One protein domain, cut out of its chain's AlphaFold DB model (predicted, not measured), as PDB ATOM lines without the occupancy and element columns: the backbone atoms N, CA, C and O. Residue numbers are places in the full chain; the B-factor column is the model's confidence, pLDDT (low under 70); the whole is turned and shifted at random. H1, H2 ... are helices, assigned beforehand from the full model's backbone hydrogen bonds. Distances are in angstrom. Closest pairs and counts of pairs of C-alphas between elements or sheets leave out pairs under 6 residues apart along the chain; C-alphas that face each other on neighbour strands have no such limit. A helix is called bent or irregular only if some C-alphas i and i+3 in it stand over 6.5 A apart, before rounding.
ATOM      1  N   GLY A   7      25.490  20.088  29.911       87.69
ATOM      2  CA  GLY A   7      24.156  19.998  29.314       87.69
ATOM      3  C   GLY A   7      24.209  19.955  27.787       87.69
ATOM      4  O   GLY A   7      23.495  19.180  27.155       87.69
ATOM      5  N   GLU A   8      25.110  20.731  27.185       90.06
ATOM      6  CA  GLU A   8      25.305  20.742  25.736       90.06
ATOM      7  C   GLU A   8      25.952  19.444  25.231       90.06
ATOM      8  O   GLU A   8      25.537  18.915  24.198       90.06
ATOM      9  N   LEU A   9      26.894  18.877  25.995       89.94
ATOM     10  CA  LEU A   9      27.485  17.564  25.715       89.94
ATOM     11  C   LEU A   9      26.453  16.439  25.764       89.94
ATOM     12  O   LEU A   9      26.387  15.644  24.830       89.94
ATOM     13  N   ILE A  10      25.631  16.385  26.816       92.81
ATOM     14  CA  ILE A  10      24.576  15.371  26.944       92.81
ATOM     15  C   ILE A  10      23.579  15.522  25.799       92.81
ATOM     16  O   ILE A  10      23.264  14.540  25.131       92.81
ATOM     17  N   ARG A  11      23.127  16.751  25.509       93.88
ATOM     18  CA  ARG A  11      22.219  17.006  24.385       93.88
ATOM     19  C   ARG A  11      22.821  16.515  23.072       93.88
ATOM     20  O   ARG A  11      22.149  15.817  22.320       93.88
ATOM     21  N   LYS A  12      24.085  16.845  22.801       94.50
ATOM     22  CA  LYS A  12      24.794  16.397  21.597       94.50
ATOM     23  C   LYS A  12      24.894  14.872  21.538       94.50
ATOM     24  O   LYS A  12      24.626  14.302  20.483       94.50
ATOM     25  N   ALA A  13      25.232  14.220  22.648       94.50
ATOM     26  CA  ALA A  13      25.353  12.769  22.717       94.50
ATOM     27  C   ALA A  13      24.017  12.071  22.443       94.50
ATOM     28  O   ALA A  13      23.960  11.155  21.624       94.50
ATOM     29  N   LEU A  14      22.930  12.562  23.044       94.62
ATOM     30  CA  LEU A  14      21.579  12.057  22.803       94.62
ATOM     31  C   LEU A  14      21.146  12.257  21.346       94.62
ATOM     32  O   LEU A  14      20.680  11.313  20.713       94.62
ATOM     33  N   MET A  15      21.351  13.456  20.793       95.88
ATOM     34  CA  MET A  15      21.026  13.748  19.392       95.88
ATOM     35  C   MET A  15      21.817  12.854  18.438       95.88
ATOM     36  O   MET A  15      21.257  12.340  17.477       95.88
ATOM     37  N   THR A  16      23.093  12.609  18.739       95.12
ATOM     38  CA  THR A  16      23.938  11.686  17.977       95.12
ATOM     39  C   THR A  16      23.351  10.276  18.026       95.12
ATOM     40  O   THR A  16      23.053   9.706  16.981       95.12
ATOM     41  N   GLY A  17      23.087   9.736  19.220       92.62
ATOM     42  CA  GLY A  17      22.475   8.414  19.378       92.62
ATOM     43  C   GLY A  17      21.194   8.235  18.562       92.62
ATOM     44  O   GLY A  17      21.058   7.251  17.838       92.62
ATOM     45  N   VAL A  18      20.285   9.212  18.625       93.00
ATOM     46  CA  VAL A  18      19.031   9.192  17.858       93.00
ATOM     47  C   VAL A  18      19.294   9.273  16.354       93.00
ATOM     48  O   VAL A  18      18.757   8.467  15.606       93.00
ATOM     49  N   SER A  19      20.140  10.187  15.877       94.56
ATOM     50  CA  SER A  19      20.408  10.321  14.438       94.56
ATOM     51  C   SER A  19      20.988   9.047  13.821       94.56
ATOM     52  O   SER A  19      20.587   8.662  12.724       94.56
ATOM     53  N   TYR A  20      21.889   8.363  14.530       94.19
ATOM     54  CA  TYR A  20      22.520   7.145  14.022       94.19
ATOM     55  C   TYR A  20      21.606   5.919  14.046       94.19
ATOM     56  O   TYR A  20      21.873   4.967  13.319       94.19
ATOM     57  N   VAL A  21      20.513   5.932  14.817       95.56
ATOM     58  CA  VAL A  21      19.579   4.799  14.852       95.56
ATOM     59  C   VAL A  21      18.532   4.831  13.744       95.56
ATOM     60  O   VAL A  21      18.050   3.780  13.330       95.56
ATOM     61  N   ILE A  22      18.204   6.020  13.227       95.19
ATOM     62  CA  ILE A  22      17.215   6.210  12.157       95.19
ATOM     63  C   ILE A  22      17.435   5.248  10.974       95.19
ATOM     64  O   ILE A  22      16.483   4.549  10.624       95.19
ATOM     65  N   PRO A  23      18.643   5.125  10.378       94.56
ATOM     66  CA  PRO A  23      18.838   4.211   9.251       94.56
ATOM     67  C   PRO A  23      18.578   2.740   9.606       94.56
ATOM     68  O   PRO A  23      18.109   1.994   8.753       94.56
ATOM     69  N   PHE A  24      18.809   2.320  10.853       94.50
ATOM     70  CA  PHE A  24      18.536   0.949  11.302       94.50
ATOM     71  C   PHE A  24      17.040   0.700  11.457       94.50
ATOM     72  O   PHE A  24      16.531  -0.313  10.984       94.50
ATOM     73  N   VAL A  25      16.320   1.645  12.065       94.25
ATOM     74  CA  VAL A  25      14.864   1.542  12.228       94.25
ATOM     75  C   VAL A  25      14.177   1.475  10.867       94.25
ATOM     76  O   VAL A  25      13.336   0.606  10.637       94.25
ATOM     77  N   VAL A  26      14.582   2.350   9.943       95.88
ATOM     78  CA  VAL A  26      14.037   2.374   8.584       95.88
ATOM     79  C   VAL A  26      14.377   1.077   7.846       95.88
ATOM     80  O   VAL A  26      13.470   0.430   7.328       95.88
ATOM     81  N   ALA A  27      15.641   0.641   7.844       95.50
ATOM     82  CA  ALA A  27      16.044  -0.588   7.160       95.50
ATOM     83  C   ALA A  27      15.323  -1.831   7.709       95.50
ATOM     84  O   ALA A  27      14.806  -2.635   6.934       95.50
ATOM     85  N   GLY A  28      15.247  -1.978   9.035       95.69
ATOM     86  CA  GLY A  28      14.610  -3.125   9.681       95.69
ATOM     87  C   GLY A  28      13.100  -3.178   9.441       95.69
ATOM     88  O   GLY A  28      12.579  -4.206   9.009       95.69
ATOM     89  N   GLY A  29      12.401  -2.059   9.652       95.44
ATOM     90  CA  GLY A  29      10.949  -1.984   9.474       95.44
ATOM     91  C   GLY A  29      10.518  -2.174   8.019       95.44
ATOM     92  O   GLY A  29       9.580  -2.929   7.744       95.44
ATOM     93  N   VAL A  30      11.230  -1.547   7.076       96.25
ATOM     94  CA  VAL A  30      10.946  -1.690   5.642       96.25
ATOM     95  C   VAL A  30      11.177  -3.130   5.197       96.25
ATOM     96  O   VAL A  30      10.312  -3.698   4.537       96.25
ATOM     97  N   LEU A  31      12.279  -3.764   5.606       95.56
ATOM     98  CA  LEU A  31      12.575  -5.141   5.208       95.56
ATOM     99  C   LEU A  31      11.531  -6.142   5.726       95.56
ATOM    100  O   LEU A  31      11.076  -7.004   4.972       95.56
ATOM    101  N   MET A  32      11.107  -6.005   6.988       95.19
ATOM    102  CA  MET A  32      10.034  -6.834   7.551       95.19
ATOM    103  C   MET A  32       8.729  -6.662   6.776       95.19
ATOM    104  O   MET A  32       8.063  -7.645   6.456       95.19
ATOM    105  N   THR A  33       8.380  -5.417   6.460       95.44
ATOM    106  CA  THR A  33       7.135  -5.088   5.762       95.44
ATOM    107  C   THR A  33       7.152  -5.605   4.325       95.44
ATOM    108  O   THR A  33       6.179  -6.210   3.884       95.44
ATOM    109  N   LEU A  34       8.272  -5.455   3.613       95.19
ATOM    110  CA  LEU A  34       8.439  -5.975   2.255       95.19
ATOM    111  C   LEU A  34       8.325  -7.499   2.205       95.19
ATOM    112  O   LEU A  34       7.679  -8.024   1.302       95.19
ATOM    113  N   SER A  35       8.892  -8.204   3.188       93.81
ATOM    114  CA  SER A  35       8.752  -9.662   3.271       93.81
ATOM    115  C   SER A  35       7.278 -10.085   3.360       93.81
ATOM    116  O   SER A  35       6.827 -10.967   2.629       93.81
ATOM    117  N   VAL A  36       6.488  -9.404   4.194       93.88
ATOM    118  CA  VAL A  36       5.061  -9.720   4.358       93.88
ATOM    119  C   VAL A  36       4.235  -9.317   3.132       93.88
ATOM    120  O   VAL A  36       3.352 -10.071   2.736       93.88
ATOM    121  N   ILE A  37       4.512  -8.165   2.511       95.44
ATOM    122  CA  ILE A  37       3.755  -7.679   1.343       95.44
ATOM    123  C   ILE A  37       3.972  -8.573   0.118       95.44
ATOM    124  O   ILE A  37       3.023  -8.839  -0.613       95.44
ATOM    125  N   ILE A  38       5.205  -9.029  -0.118       94.38
ATOM    126  CA  ILE A  38       5.546  -9.778  -1.335       94.38
ATOM    127  C   ILE A  38       5.108 -11.247  -1.232       94.38
ATOM    128  O   ILE A  38       4.614 -11.798  -2.212       94.38
ATOM    129  N   TRP A  39       5.271 -11.885  -0.068       92.88
ATOM    130  CA  TRP A  39       5.015 -13.327   0.090       92.88
ATOM    131  C   TRP A  39       3.759 -13.673   0.895       92.88
ATOM    132  O   TRP A  39       3.339 -14.829   0.907       92.88
ATOM    133  N   GLY A  40       3.140 -12.699   1.555       90.06
ATOM    134  CA  GLY A  40       1.976 -12.917   2.406       90.06
ATOM    135  C   GLY A  40       2.325 -13.373   3.826       90.06
ATOM    136  O   GLY A  40       3.435 -13.806   4.145       90.06
ATOM    137  N   VAL A  41       1.335 -13.262   4.714       89.69
ATOM    138  CA  VAL A  41       1.506 -13.442   6.169       89.69
ATOM    139  C   VAL A  41       1.785 -14.893   6.568       89.69
ATOM    140  O   VAL A  41       2.367 -15.135   7.623       89.69
ATOM    141  N   ASP A  42       1.380 -15.859   5.748       90.12
ATOM    142  CA  ASP A  42       1.567 -17.279   6.051       90.12
ATOM    143  C   ASP A  42       2.932 -17.793   5.595       90.12
ATOM    144  O   ASP A  42       3.562 -18.571   6.309       90.12
ATOM    145  N   ALA A  43       3.465 -17.273   4.485       85.12
ATOM    146  CA  ALA A  43       4.795 -17.633   4.003       85.12
ATOM    147  C   ALA A  43       5.907 -17.211   4.980       85.12
ATOM    148  O   ALA A  43       6.883 -17.932   5.161       85.12
ATOM    149  N   VAL A  44       5.745 -16.078   5.674       89.44
ATOM    150  CA  VAL A  44       6.726 -15.593   6.663       89.44
ATOM    151  C   VAL A  44       6.717 -16.363   7.989       89.44
ATOM    152  O   VAL A  44       7.543 -16.073   8.855       89.44
ATOM    153  N   LYS A  45       5.774 -17.295   8.187       89.12
ATOM    154  CA  LYS A  45       5.703 -18.162   9.377       89.12
ATOM    155  C   LYS A  45       6.413 -19.498   9.166       89.12
ATOM    156  O   LYS A  45       6.713 -20.171  10.145       89.12
ATOM    157  N   VAL A  46       6.667 -19.884   7.916       91.38
ATOM    158  CA  VAL A  46       7.321 -21.155   7.597       91.38
ATOM    159  C   VAL A  46       8.823 -20.999   7.789       91.38
ATOM    160  O   VAL A  46       9.499 -20.336   6.999       91.38
ATOM    161  N   GLU A  47       9.342 -21.601   8.852       90.12
ATOM    162  CA  GLU A  47      10.763 -21.545   9.185       90.12
ATOM    163  C   GLU A  47      11.632 -22.110   8.051       90.12
ATOM    164  O   GLU A  47      11.251 -23.041   7.343       90.12
ATOM    165  N   GLY A  48      12.802 -21.505   7.844       87.25
ATOM    166  CA  GLY A  48      13.745 -21.903   6.792       87.25
ATOM    167  C   GLY A  48      13.415 -21.388   5.385       87.25
ATOM    168  O   GLY A  48      14.240 -21.519   4.484       87.25
ATOM    169  N   THR A  49      12.259 -20.752   5.182       93.00
ATOM    170  CA  THR A  49      11.928 -20.120   3.897       93.00
ATOM    171  C   THR A  49      12.571 -18.737   3.753       93.00
ATOM    172  O   THR A  49      12.844 -18.042   4.735       93.00
ATOM    173  N   VAL A  50      12.785 -18.297   2.508       92.81
ATOM    174  CA  VAL A  50      13.323 -16.957   2.200       92.81
ATOM    175  C   VAL A  50      12.524 -15.825   2.877       92.81
ATOM    176  O   VAL A  50      13.154 -14.958   3.487       92.81
ATOM    177  N   PRO A  51      11.173 -15.820   2.869       93.44
ATOM    178  CA  PRO A  51      10.386 -14.764   3.514       93.44
ATOM    179  C   PRO A  51      10.573 -14.737   5.032       93.44
ATOM    180  O   PRO A  51      10.704 -13.661   5.626       93.44
ATOM    181  N   TYR A  52      10.649 -15.913   5.664       93.94
ATOM    182  CA  TYR A  52      10.946 -16.030   7.089       93.94
ATOM    183  C   TYR A  52      12.320 -15.440   7.421       93.94
ATOM    184  O   TYR A  52      12.420 -14.586   8.300       93.94
ATOM    185  N   ILE A  53      13.364 -15.818   6.674       94.31
ATOM    186  CA  ILE A  53      14.729 -15.314   6.886       94.31
ATOM    187  C   ILE A  53      14.780 -13.792   6.692       94.31
ATOM    188  O   ILE A  53      15.351 -13.084   7.519       94.31
ATOM    189  N   MET A  54      14.134 -13.266   5.649       94.56
ATOM    190  CA  MET A  54      14.082 -11.829   5.365       94.56
ATOM    191  C   MET A  54      13.372 -11.045   6.481       94.56
ATOM    192  O   MET A  54      13.867 -10.007   6.928       94.56
ATOM    193  N   LYS A  55      12.245 -11.562   6.990       95.44
ATOM    194  CA  LYS A  55      11.534 -10.977   8.135       95.44
ATOM    195  C   LYS A  55      12.388 -11.037   9.405       95.44
ATOM    196  O   LYS A  55      12.474 -10.044  10.125       95.44
ATOM    197  N   GLN A  56      13.028 -12.174   9.671       95.50
ATOM    198  CA  GLN A  56      13.877 -12.370  10.846       95.50
ATOM    199  C   GLN A  56      15.099 -11.446  10.825       95.50
ATOM    200  O   GLN A  56      15.487 -10.902  11.860       95.50
ATOM    201  N   TYR A  57      15.679 -11.212   9.649       95.19
ATOM    202  CA  TYR A  57      16.783 -10.275   9.481       95.19
ATOM    203  C   TYR A  57      16.349  -8.840   9.797       95.19
ATOM    204  O   TYR A  57      17.008  -8.149  10.572       95.19
ATOM    205  N   GLY A  58      15.189  -8.413   9.288       95.94
ATOM    206  CA  GLY A  58      14.628  -7.100   9.612       95.94
ATOM    207  C   GLY A  58      14.330  -6.940  11.107       95.94
ATOM    208  O   GLY A  58      14.687  -5.924  11.702       95.94
ATOM    209  N   ALA A  59      13.786  -7.981  11.745       95.31
ATOM    210  CA  ALA A  59      13.566  -8.004  13.191       95.31
ATOM    211  C   ALA A  59      14.883  -7.916  13.979       95.31
ATOM    212  O   ALA A  59      14.960  -7.211  14.984       95.31
ATOM    213  N   SER A  60      15.939  -8.573  13.498       95.69
ATOM    214  CA  SER A  60      17.271  -8.526  14.110       95.69
ATOM    215  C   SER A  60      17.883  -7.125  14.025       95.69
ATOM    216  O   SER A  60      18.426  -6.641  15.014       95.69
ATOM    217  N   ILE A  61      17.729  -6.430  12.889       95.94
ATOM    218  CA  ILE A  61      18.154  -5.029  12.735       95.94
ATOM    219  C   ILE A  61      17.440  -4.132  13.756       95.94
ATOM    220  O   ILE A  61      18.086  -3.319  14.416       95.94
ATOM    221  N   LEU A  62      16.125  -4.299  13.930       94.62
ATOM    222  CA  LEU A  62      15.367  -3.549  14.938       94.62
ATOM    223  C   LEU A  62      15.803  -3.893  16.369       94.62
ATOM    224  O   LEU A  62      15.857  -3.010  17.223       94.62
ATOM    225  N   GLY A  63      16.179  -5.145  16.634       93.62
ATOM    226  CA  GLY A  63      16.735  -5.568  17.922       93.62
ATOM    227  C   GLY A  63      18.053  -4.871  18.286       93.62
ATOM    228  O   GLY A  63      18.347  -4.680  19.466       93.62
ATOM    229  N   LEU A  64      18.821  -4.416  17.291       95.06
ATOM    230  CA  LEU A  64      20.064  -3.664  17.493       95.06
ATOM    231  C   LEU A  64      19.843  -2.177  17.798       95.06
ATOM    232  O   LEU A  64      20.805  -1.479  18.115       95.06
ATOM    233  N   MET A  65      18.601  -1.685  17.761       95.25
ATOM    234  CA  MET A  65      18.274  -0.273  17.974       95.25
ATOM    235  C   MET A  65      18.853   0.266  19.293       95.25
ATOM    236  O   MET A  65      19.559   1.273  19.299       95.25
ATOM    237  N   VAL A  66      18.600  -0.420  20.410       96.31
ATOM    238  CA  VAL A  66      19.055   0.014  21.743       96.31
ATOM    239  C   VAL A  66      20.588  -0.053  21.883       96.31
ATOM    240  O   VAL A  66      21.174   0.954  22.291       96.31
ATOM    241  N   PRO A  67      21.270  -1.155  21.503       96.81
ATOM    242  CA  PRO A  67      22.733  -1.204  21.434       96.81
ATOM    243  C   PRO A  67      23.357  -0.081  20.606       96.81
ATOM    244  O   PRO A  67      24.343   0.521  21.026       96.81
ATOM    245  N   ILE A  68      22.781   0.231  19.446       97.00
ATOM    246  CA  ILE A  68      23.314   1.251  18.542       97.00
ATOM    247  C   ILE A  68      23.182   2.640  19.147       97.00
ATOM    248  O   ILE A  68      24.164   3.378  19.180       97.00
ATOM    249  N   ILE A  69      22.019   2.982  19.700       97.00
ATOM    250  CA  ILE A  69      21.828   4.271  20.376       97.00
ATOM    251  C   ILE A  69      22.827   4.421  21.521       97.00
ATOM    252  O   ILE A  69      23.529   5.427  21.590       97.00
ATOM    253  N   ALA A  70      22.937   3.413  22.389       97.62
ATOM    254  CA  ALA A  70      23.852   3.443  23.526       97.62
ATOM    255  C   ALA A  70      25.324   3.561  23.082       97.62
ATOM    256  O   ALA A  70      26.091   4.353  23.635       97.62
ATOM    257  N   GLY A  71      25.700   2.831  22.028       97.44
ATOM    258  CA  GLY A  71      27.014   2.898  21.395       97.44
ATOM    259  C   GLY A  71      27.342   4.283  20.846       97.44
ATOM    260  O   GLY A  71      28.414   4.811  21.133       97.44
ATOM    261  N   TYR A  72      26.421   4.902  20.104       97.25
ATOM    262  CA  TYR A  72      26.639   6.216  19.494       97.25
ATOM    263  C   TYR A  72      26.538   7.383  20.487       97.25
ATOM    264  O   TYR A  72      27.223   8.392  20.305       97.25
ATOM    265  N   ILE A  73      25.771   7.237  21.573       97.31
ATOM    266  CA  ILE A  73      25.815   8.158  22.721       97.31
ATOM    267  C   ILE A  73      27.208   8.129  23.348       97.31
ATOM    268  O   ILE A  73      27.840   9.174  23.503       97.31
ATOM    269  N   SER A  74      27.708   6.932  23.664       97.12
ATOM    270  CA  SER A  74      29.026   6.755  24.274       97.12
ATOM    271  C   SER A  74      30.151   7.229  23.347       97.12
ATOM    272  O   SER A  74      31.060   7.945  23.768       97.12
ATOM    273  N   TYR A  75      30.044   6.924  22.051       96.75
ATOM    274  CA  TYR A  75      30.947   7.415  21.013       96.75
ATOM    275  C   TYR A  75      30.969   8.945  20.931       96.75
ATOM    276  O   TYR A  75      32.035   9.535  20.810       96.75
ATOM    277  N   SER A  76      29.822   9.618  21.052       95.44
ATOM    278  CA  SER A  76      29.791  11.085  21.043       95.44
ATOM    279  C   SER A  76      30.537  11.719  22.226       95.44
ATOM    280  O   SER A  76      30.841  12.913  22.164       95.44
ATOM    281  N   LEU A  77      30.778  10.966  23.304       94.44
ATOM    282  CA  LEU A  77      31.487  11.429  24.498       94.44
ATOM    283  C   LEU A  77      32.970  11.029  24.476       94.44
ATOM    284  O   LEU A  77      33.825  11.855  24.793       94.44
ATOM    285  N   ALA A  78      33.284   9.790  24.095       94.69
ATOM    286  CA  ALA A  78      34.627   9.219  24.206       94.69
ATOM    287  C   ALA A  78      35.279   8.829  22.866       94.69
ATOM    288  O   ALA A  78      36.365   8.254  22.872       94.69
ATOM    289  N   ASP A  79      34.660   9.144  21.725       94.00
ATOM    290  CA  ASP A  79      35.037   8.699  20.375       94.00
ATOM    291  C   ASP A  79      35.060   7.161  20.245       94.00
ATOM    292  O   ASP A  79      34.286   6.448  20.885       94.00
ATOM    293  N   ARG A  80      35.944   6.617  19.395       94.31
ATOM    294  CA  ARG A  80      36.054   5.175  19.104       94.31
ATOM    295  C   ARG A  80      36.153   4.287  20.360       94.31
ATOM    296  O   ARG A  80      35.460   3.271  20.374       94.31
ATOM    297  N   PRO A  81      36.923   4.646  21.411       94.00
ATOM    298  CA  PRO A  81      36.951   3.883  22.664       94.00
ATOM    299  C   PRO A  81      35.578   3.692  23.328       94.00
ATOM    300  O   PRO A  81      35.356   2.680  23.982       94.00
ATOM    301  N   GLY A  82      34.645   4.633  23.151       95.00
ATOM    302  CA  GLY A  82      33.306   4.566  23.738       95.00
ATOM    303  C   GLY A  82      32.362   3.563  23.071       95.00
ATOM    304  O   GLY A  82      31.379   3.154  23.689       95.00
ATOM    305  N   LEU A  83      32.636   3.147  21.832       95.81
ATOM    306  CA  LEU A  83      31.669   2.419  21.009       95.81
ATOM    307  C   LEU A  83      31.302   1.048  21.603       95.81
ATOM    308  O   LEU A  83      30.132   0.784  21.870       95.81
ATOM    309  N   ALA A  84      32.303   0.198  21.849       96.38
ATOM    310  CA  ALA A  84      32.106  -1.145  22.397       96.38
ATOM    311  C   ALA A  84      31.436  -1.152  23.789       96.38
ATOM    312  O   ALA A  84      30.426  -1.842  23.939       96.38
ATOM    313  N   PRO A  85      31.903  -0.379  24.795       96.25
ATOM    314  CA  PRO A  85      31.254  -0.352  26.107       96.25
ATOM    315  C   PRO A  85      29.847   0.257  26.059       96.25
ATOM    316  O   PRO A  85      28.962  -0.212  26.770       96.25
ATOM    317  N   GLY A  86      29.602   1.241  25.185       97.25
ATOM    318  CA  GLY A  86      28.259   1.786  24.972       97.25
ATOM    319  C   GLY A  86      27.300   0.751  24.380       97.25
ATOM    320  O   GLY A  86      26.200   0.565  24.894       97.25
ATOM    321  N   MET A  87      27.727   0.019  23.346       97.50
ATOM    322  CA  MET A  87      26.922  -1.057  22.753       97.50
ATOM    323  C   MET A  87      26.655  -2.188  23.747       97.50
ATOM    324  O   MET A  87      25.525  -2.667  23.831       97.50
ATOM    325  N   ALA A  88      27.661  -2.582  24.533       97.25
ATOM    326  CA  ALA A  88      27.510  -3.589  25.577       97.25
ATOM    327  C   ALA A  88      26.492  -3.152  26.642       97.25
ATOM    328  O   ALA A  88      25.607  -3.930  26.991       97.25
ATOM    329  N   ALA A  89      26.550  -1.894  27.094       96.81
ATOM    330  CA  ALA A  89      25.563  -1.345  28.023       96.81
ATOM    331  C   ALA A  89      24.139  -1.384  27.438       96.81
ATOM    332  O   ALA A  89      23.195  -1.762  28.129       96.81
ATOM    333  N   GLY A  90      23.983  -1.065  26.149       96.94
ATOM    334  CA  GLY A  90      22.699  -1.174  25.455       96.94
ATOM    335  C   GLY A  90      22.198  -2.616  25.309       96.94
ATOM    336  O   GLY A  90      21.008  -2.865  25.488       96.94
ATOM    337  N   LEU A  91      23.083  -3.582  25.044       96.88
ATOM    338  CA  LEU A  91      22.724  -5.006  24.999       96.88
ATOM    339  C   LEU A  91      22.257  -5.513  26.367       96.88
ATOM    340  O   LEU A  91      21.213  -6.158  26.457       96.88
ATOM    341  N   VAL A  92      22.985  -5.175  27.435       96.75
ATOM    342  CA  VAL A  92      22.601  -5.529  28.809       96.75
ATOM    343  C   VAL A  92      21.264  -4.886  29.178       96.75
ATOM    344  O   VAL A  92      20.423  -5.541  29.790       96.75
ATOM    345  N   ALA A  93      21.009  -3.644  28.758       96.88
ATOM    346  CA  ALA A  93      19.723  -2.986  28.983       96.88
ATOM    347  C   ALA A  93      18.551  -3.737  28.332       96.88
ATOM    348  O   ALA A  93      17.485  -3.848  28.933       96.88
ATOM    349  N   VAL A  94      18.734  -4.292  27.131       95.31
ATOM    350  CA  VAL A  94      17.710  -5.131  26.488       95.31
ATOM    351  C   VAL A  94      17.519  -6.442  27.253       95.31
ATOM    352  O   VAL A  94      16.387  -6.809  27.554       95.31
ATOM    353  N   GLN A  95      18.608  -7.120  27.618       94.88
ATOM    354  CA  GLN A  95      18.561  -8.419  28.305       94.88
ATOM    355  C   GLN A  95      17.958  -8.342  29.715       94.88
ATOM    356  O   GLN A  95      17.328  -9.290  30.170       94.88
ATOM    357  N   THR A  96      18.129  -7.211  30.398       94.81
ATOM    358  CA  THR A  96      17.602  -6.967  31.753       94.81
ATOM    359  C   THR A  96      16.193  -6.367  31.763       94.81
ATOM    360  O   THR A  96      15.643  -6.116  32.831       94.81
ATOM    361  N   GLY A  97      15.596  -6.112  30.592       92.50
ATOM    362  CA  GLY A  97      14.270  -5.495  30.475       92.50
ATOM    363  C   GLY A  97      14.249  -3.970  30.644       92.50
ATOM    364  O   GLY A  97      13.185  -3.365  30.560       92.50
ATOM    365  N   GLY A  98      15.405  -3.321  30.826       91.75
ATOM    366  CA  GLY A  98      15.525  -1.857  30.871       91.75
ATOM    367  C   GLY A  98      15.266  -1.163  29.526       91.75
ATOM    368  O   GLY A  98      14.969   0.033  29.487       91.75
ATOM    369  N   GLY A  99      15.362  -1.906  28.418       92.06
ATOM    370  CA  GLY A  99      14.988  -1.458  27.079       92.06
ATOM    371  C   GLY A  99      15.675  -0.154  26.665       92.06
ATOM    372  O   GLY A  99      16.850   0.079  26.951       92.06
ATOM    373  N   PHE A 100      14.930   0.718  25.985       92.88
ATOM    374  CA  PHE A 100      15.447   1.986  25.466       92.88
ATOM    375  C   PHE A 100      15.991   2.914  26.562       92.88
ATOM    376  O   PHE A 100      17.083   3.458  26.411       92.88
ATOM    377  N   LEU A 101      15.269   3.065  27.679       94.75
ATOM    378  CA  LEU A 101      15.689   3.942  28.776       94.75
ATOM    379  C   LEU A 101      16.984   3.438  29.427       94.75
ATOM    380  O   LEU A 101      17.900   4.226  29.661       94.75
ATOM    381  N   GLY A 102      17.092   2.125  29.648       94.81
ATOM    382  CA  GLY A 102      18.321   1.502  30.134       94.81
ATOM    383  C   GLY A 102      19.494   1.707  29.172       94.81
ATOM    384  O   GLY A 102      20.601   1.992  29.618       94.81
ATOM    385  N   GLY A 103      19.257   1.645  27.858       95.69
ATOM    386  CA  GLY A 103      20.279   1.926  26.848       95.69
ATOM    387  C   GLY A 103      20.724   3.390  26.820       95.69
ATOM    388  O   GLY A 103      21.916   3.657  26.691       95.69
ATOM    389  N   LEU A 104      19.802   4.343  27.002       95.75
ATOM    390  CA  LEU A 104      20.139   5.768  27.112       95.75
ATOM    391  C   LEU A 104      21.037   6.040  28.323       95.75
ATOM    392  O   LEU A 104      22.103   6.642  28.188       95.75
ATOM    393  N   VAL A 105      20.611   5.579  29.500       96.44
ATOM    394  CA  VAL A 105      21.347   5.780  30.753       96.44
ATOM    395  C   VAL A 105      22.681   5.034  30.710       96.44
ATOM    396  O   VAL A 105      23.723   5.620  30.991       96.44
ATOM    397  N   GLY A 106      22.671   3.771  30.281       96.00
ATOM    398  CA  GLY A 106      23.868   2.947  30.140       96.00
ATOM    399  C   GLY A 106      24.872   3.515  29.135       96.00
ATOM    400  O   GLY A 106      26.065   3.546  29.423       96.00
ATOM    401  N   GLY A 107      24.404   4.035  27.996       96.62
ATOM    402  CA  GLY A 107      25.248   4.687  26.992       96.62
ATOM    403  C   GLY A 107      25.907   5.970  27.505       96.62
ATOM    404  O   GLY A 107      27.089   6.197  27.247       96.62
ATOM    405  N   LEU A 108      25.181   6.784  28.280       96.88
ATOM    406  CA  LEU A 108      25.747   7.972  28.928       96.88
ATOM    407  C   LEU A 108      26.796   7.587  29.976       96.88
ATOM    408  O   LEU A 108      27.896   8.138  29.954       96.88
ATOM    409  N   ILE A 109      26.490   6.627  30.856       96.50
ATOM    410  CA  ILE A 109      27.429   6.148  31.883       96.50
ATOM    411  C   ILE A 109      28.699   5.605  31.221       96.50
ATOM    412  O   ILE A 109      29.795   6.042  31.564       96.50
ATOM    413  N   ALA A 110      28.559   4.713  30.236       96.31
ATOM    414  CA  ALA A 110      29.685   4.155  29.493       96.31
ATOM    415  C   ALA A 110      30.528   5.251  28.822       96.31
ATOM    416  O   ALA A 110      31.756   5.226  28.910       96.31
ATOM    417  N   GLY A 111      29.883   6.246  28.209       95.31
ATOM    418  CA  GLY A 111      30.574   7.350  27.548       95.31
ATOM    419  C   GLY A 111      31.333   8.257  28.509       95.31
ATOM    420  O   GLY A 111      32.467   8.631  28.221       95.31
ATOM    421  N   TYR A 112      30.760   8.575  29.672       95.25
ATOM    422  CA  TYR A 112      31.469   9.332  30.705       95.25
ATOM    423  C   TYR A 112      32.653   8.544  31.260       95.25
ATOM    424  O   TYR A 112      33.758   9.077  31.312       95.25
ATOM    425  N   VAL A 113      32.458   7.268  31.607       95.44
ATOM    426  CA  VAL A 113      33.533   6.392  32.096       95.44
ATOM    427  C   VAL A 113      34.682   6.330  31.086       95.44
ATOM    428  O   VAL A 113      35.834   6.559  31.449       95.44
ATOM    429  N   MET A 114      34.382   6.123  29.802       95.31
ATOM    430  CA  MET A 114      35.409   6.088  28.760       95.31
ATOM    431  C   MET A 114      36.059   7.447  28.496       95.31
ATOM    432  O   MET A 114      37.245   7.492  28.178       95.31
ATOM    433  N   MET A 115      35.333   8.558  28.659       92.38
ATOM    434  CA  MET A 115      35.914   9.900  28.571       92.38
ATOM    435  C   MET A 115      36.975  10.123  29.660       92.38
ATOM    436  O   MET A 115      37.969  10.796  29.394       92.38
ATOM    437  N   TYR A 116      36.788   9.559  30.859       91.75
ATOM    438  CA  TYR A 116      37.795   9.603  31.923       91.75
ATOM    439  C   TYR A 116      38.975   8.668  31.658       91.75
ATOM    440  O   TYR A 116      40.100   9.068  31.909       91.75
ATOM    441  N   ILE A 117      38.740   7.465  31.121       92.94
ATOM    442  CA  ILE A 117      39.813   6.503  30.800       92.94
ATOM    443  C   ILE A 117      40.700   6.999  29.649       92.94
ATOM    444  O   ILE A 117      41.887   6.697  29.601       92.94
ATOM    445  N   LYS A 118      40.117   7.726  28.691       84.25
ATOM    446  CA  LYS A 118      40.830   8.261  27.523       84.25
ATOM    447  C   LYS A 118      41.691   9.491  27.852       84.25
ATOM    448  O   LYS A 118      42.611   9.788  27.091       84.25
ATOM    449  N   LYS A 119      41.325  10.247  28.888       70.00
ATOM    450  CA  LYS A 119      42.059  11.441  29.328       70.00
ATOM    451  C   LYS A 119      43.338  11.060  30.052       70.00
ATOM    452  O   LYS A 119      44.313  11.815  29.855       70.00
TER     453      LYS A 119
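AT A GLANCE: This is residues 7 to 119 of the 119 residues of the protein "Phosphotransferase system, fructose-specific IIC component" of Thermoanaerobacter ethanolicus CCSD1 (UniProt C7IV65). One long helix, H1, runs nearly straight through a slight bend along most of a rod; H2 folds back along its arm H1b as a slender hairpin, and at the other end H3, H4 and H5 pack as a three-helix bundle, with the arm H1a crossing H3. The printed part has 113 residues with five named helices, H1 to H5 in chain order, and no named strand: all helix. It is loose, with a radius of gyration of the C-alphas of 16.4 A and spans of 53 by 24 by 21 A.

IN THESE COORDINATES: H1, residues 7 to 39, was assigned as one helix by its hydrogen bonds but is bent: C-alphas 20 and 23 are 6.7 A apart. Its arms are H1a, residues 7 to 20, 20.0 A long from C-alpha 7 at (24.156, 19.998, 29.314), and H1b, residues 23 to 39, 24.1 A. H2 is residues 50 to 63, H3 residues 65 to 78, H4 residues 80 to 95, 24.0 A, and H5 residues 99 to 118, 27.6 A, ending at C-alpha 118 (40.830, 8.261, 27.523). H4 is irregular, but only just: C-alphas 81 and 84 are 7.0 A apart.

HOW THE PARTS SIT: H1b and H2 form a helical hairpin and touch, closest at the C-alphas of Gly 28 and Gly 58, 4.0 A, at a shallow tilt of 23 degrees. H1a touches H3 at a steep tilt of 42 degrees, opposite ways, closest at the C-alphas of Gly 17 and Ile 69, 4.3 A. H3, H4 and H5 form an up and down bundle, each running against the one before; the closest C-alphas of H3 and H4, Gly 71 and Gly 86, are 3.9 A apart, and those of H4 and H5, Gly 90 and Gly 103, 4.2 A. H2 and H3 meet only through their link; H2 is apart from H4 and H5. Every O i to N i+4 pair is within hydrogen-bond range in H1a, H1b, H2, H3 and H5, and 10 of 12 are in H4.

THE WHOLE: The C-alphas farthest apart, of Asp 42 and Lys 119, are 54.8 A apart. The printed part has no cut and no long link, and no printed residue is under 70 in pLDDT.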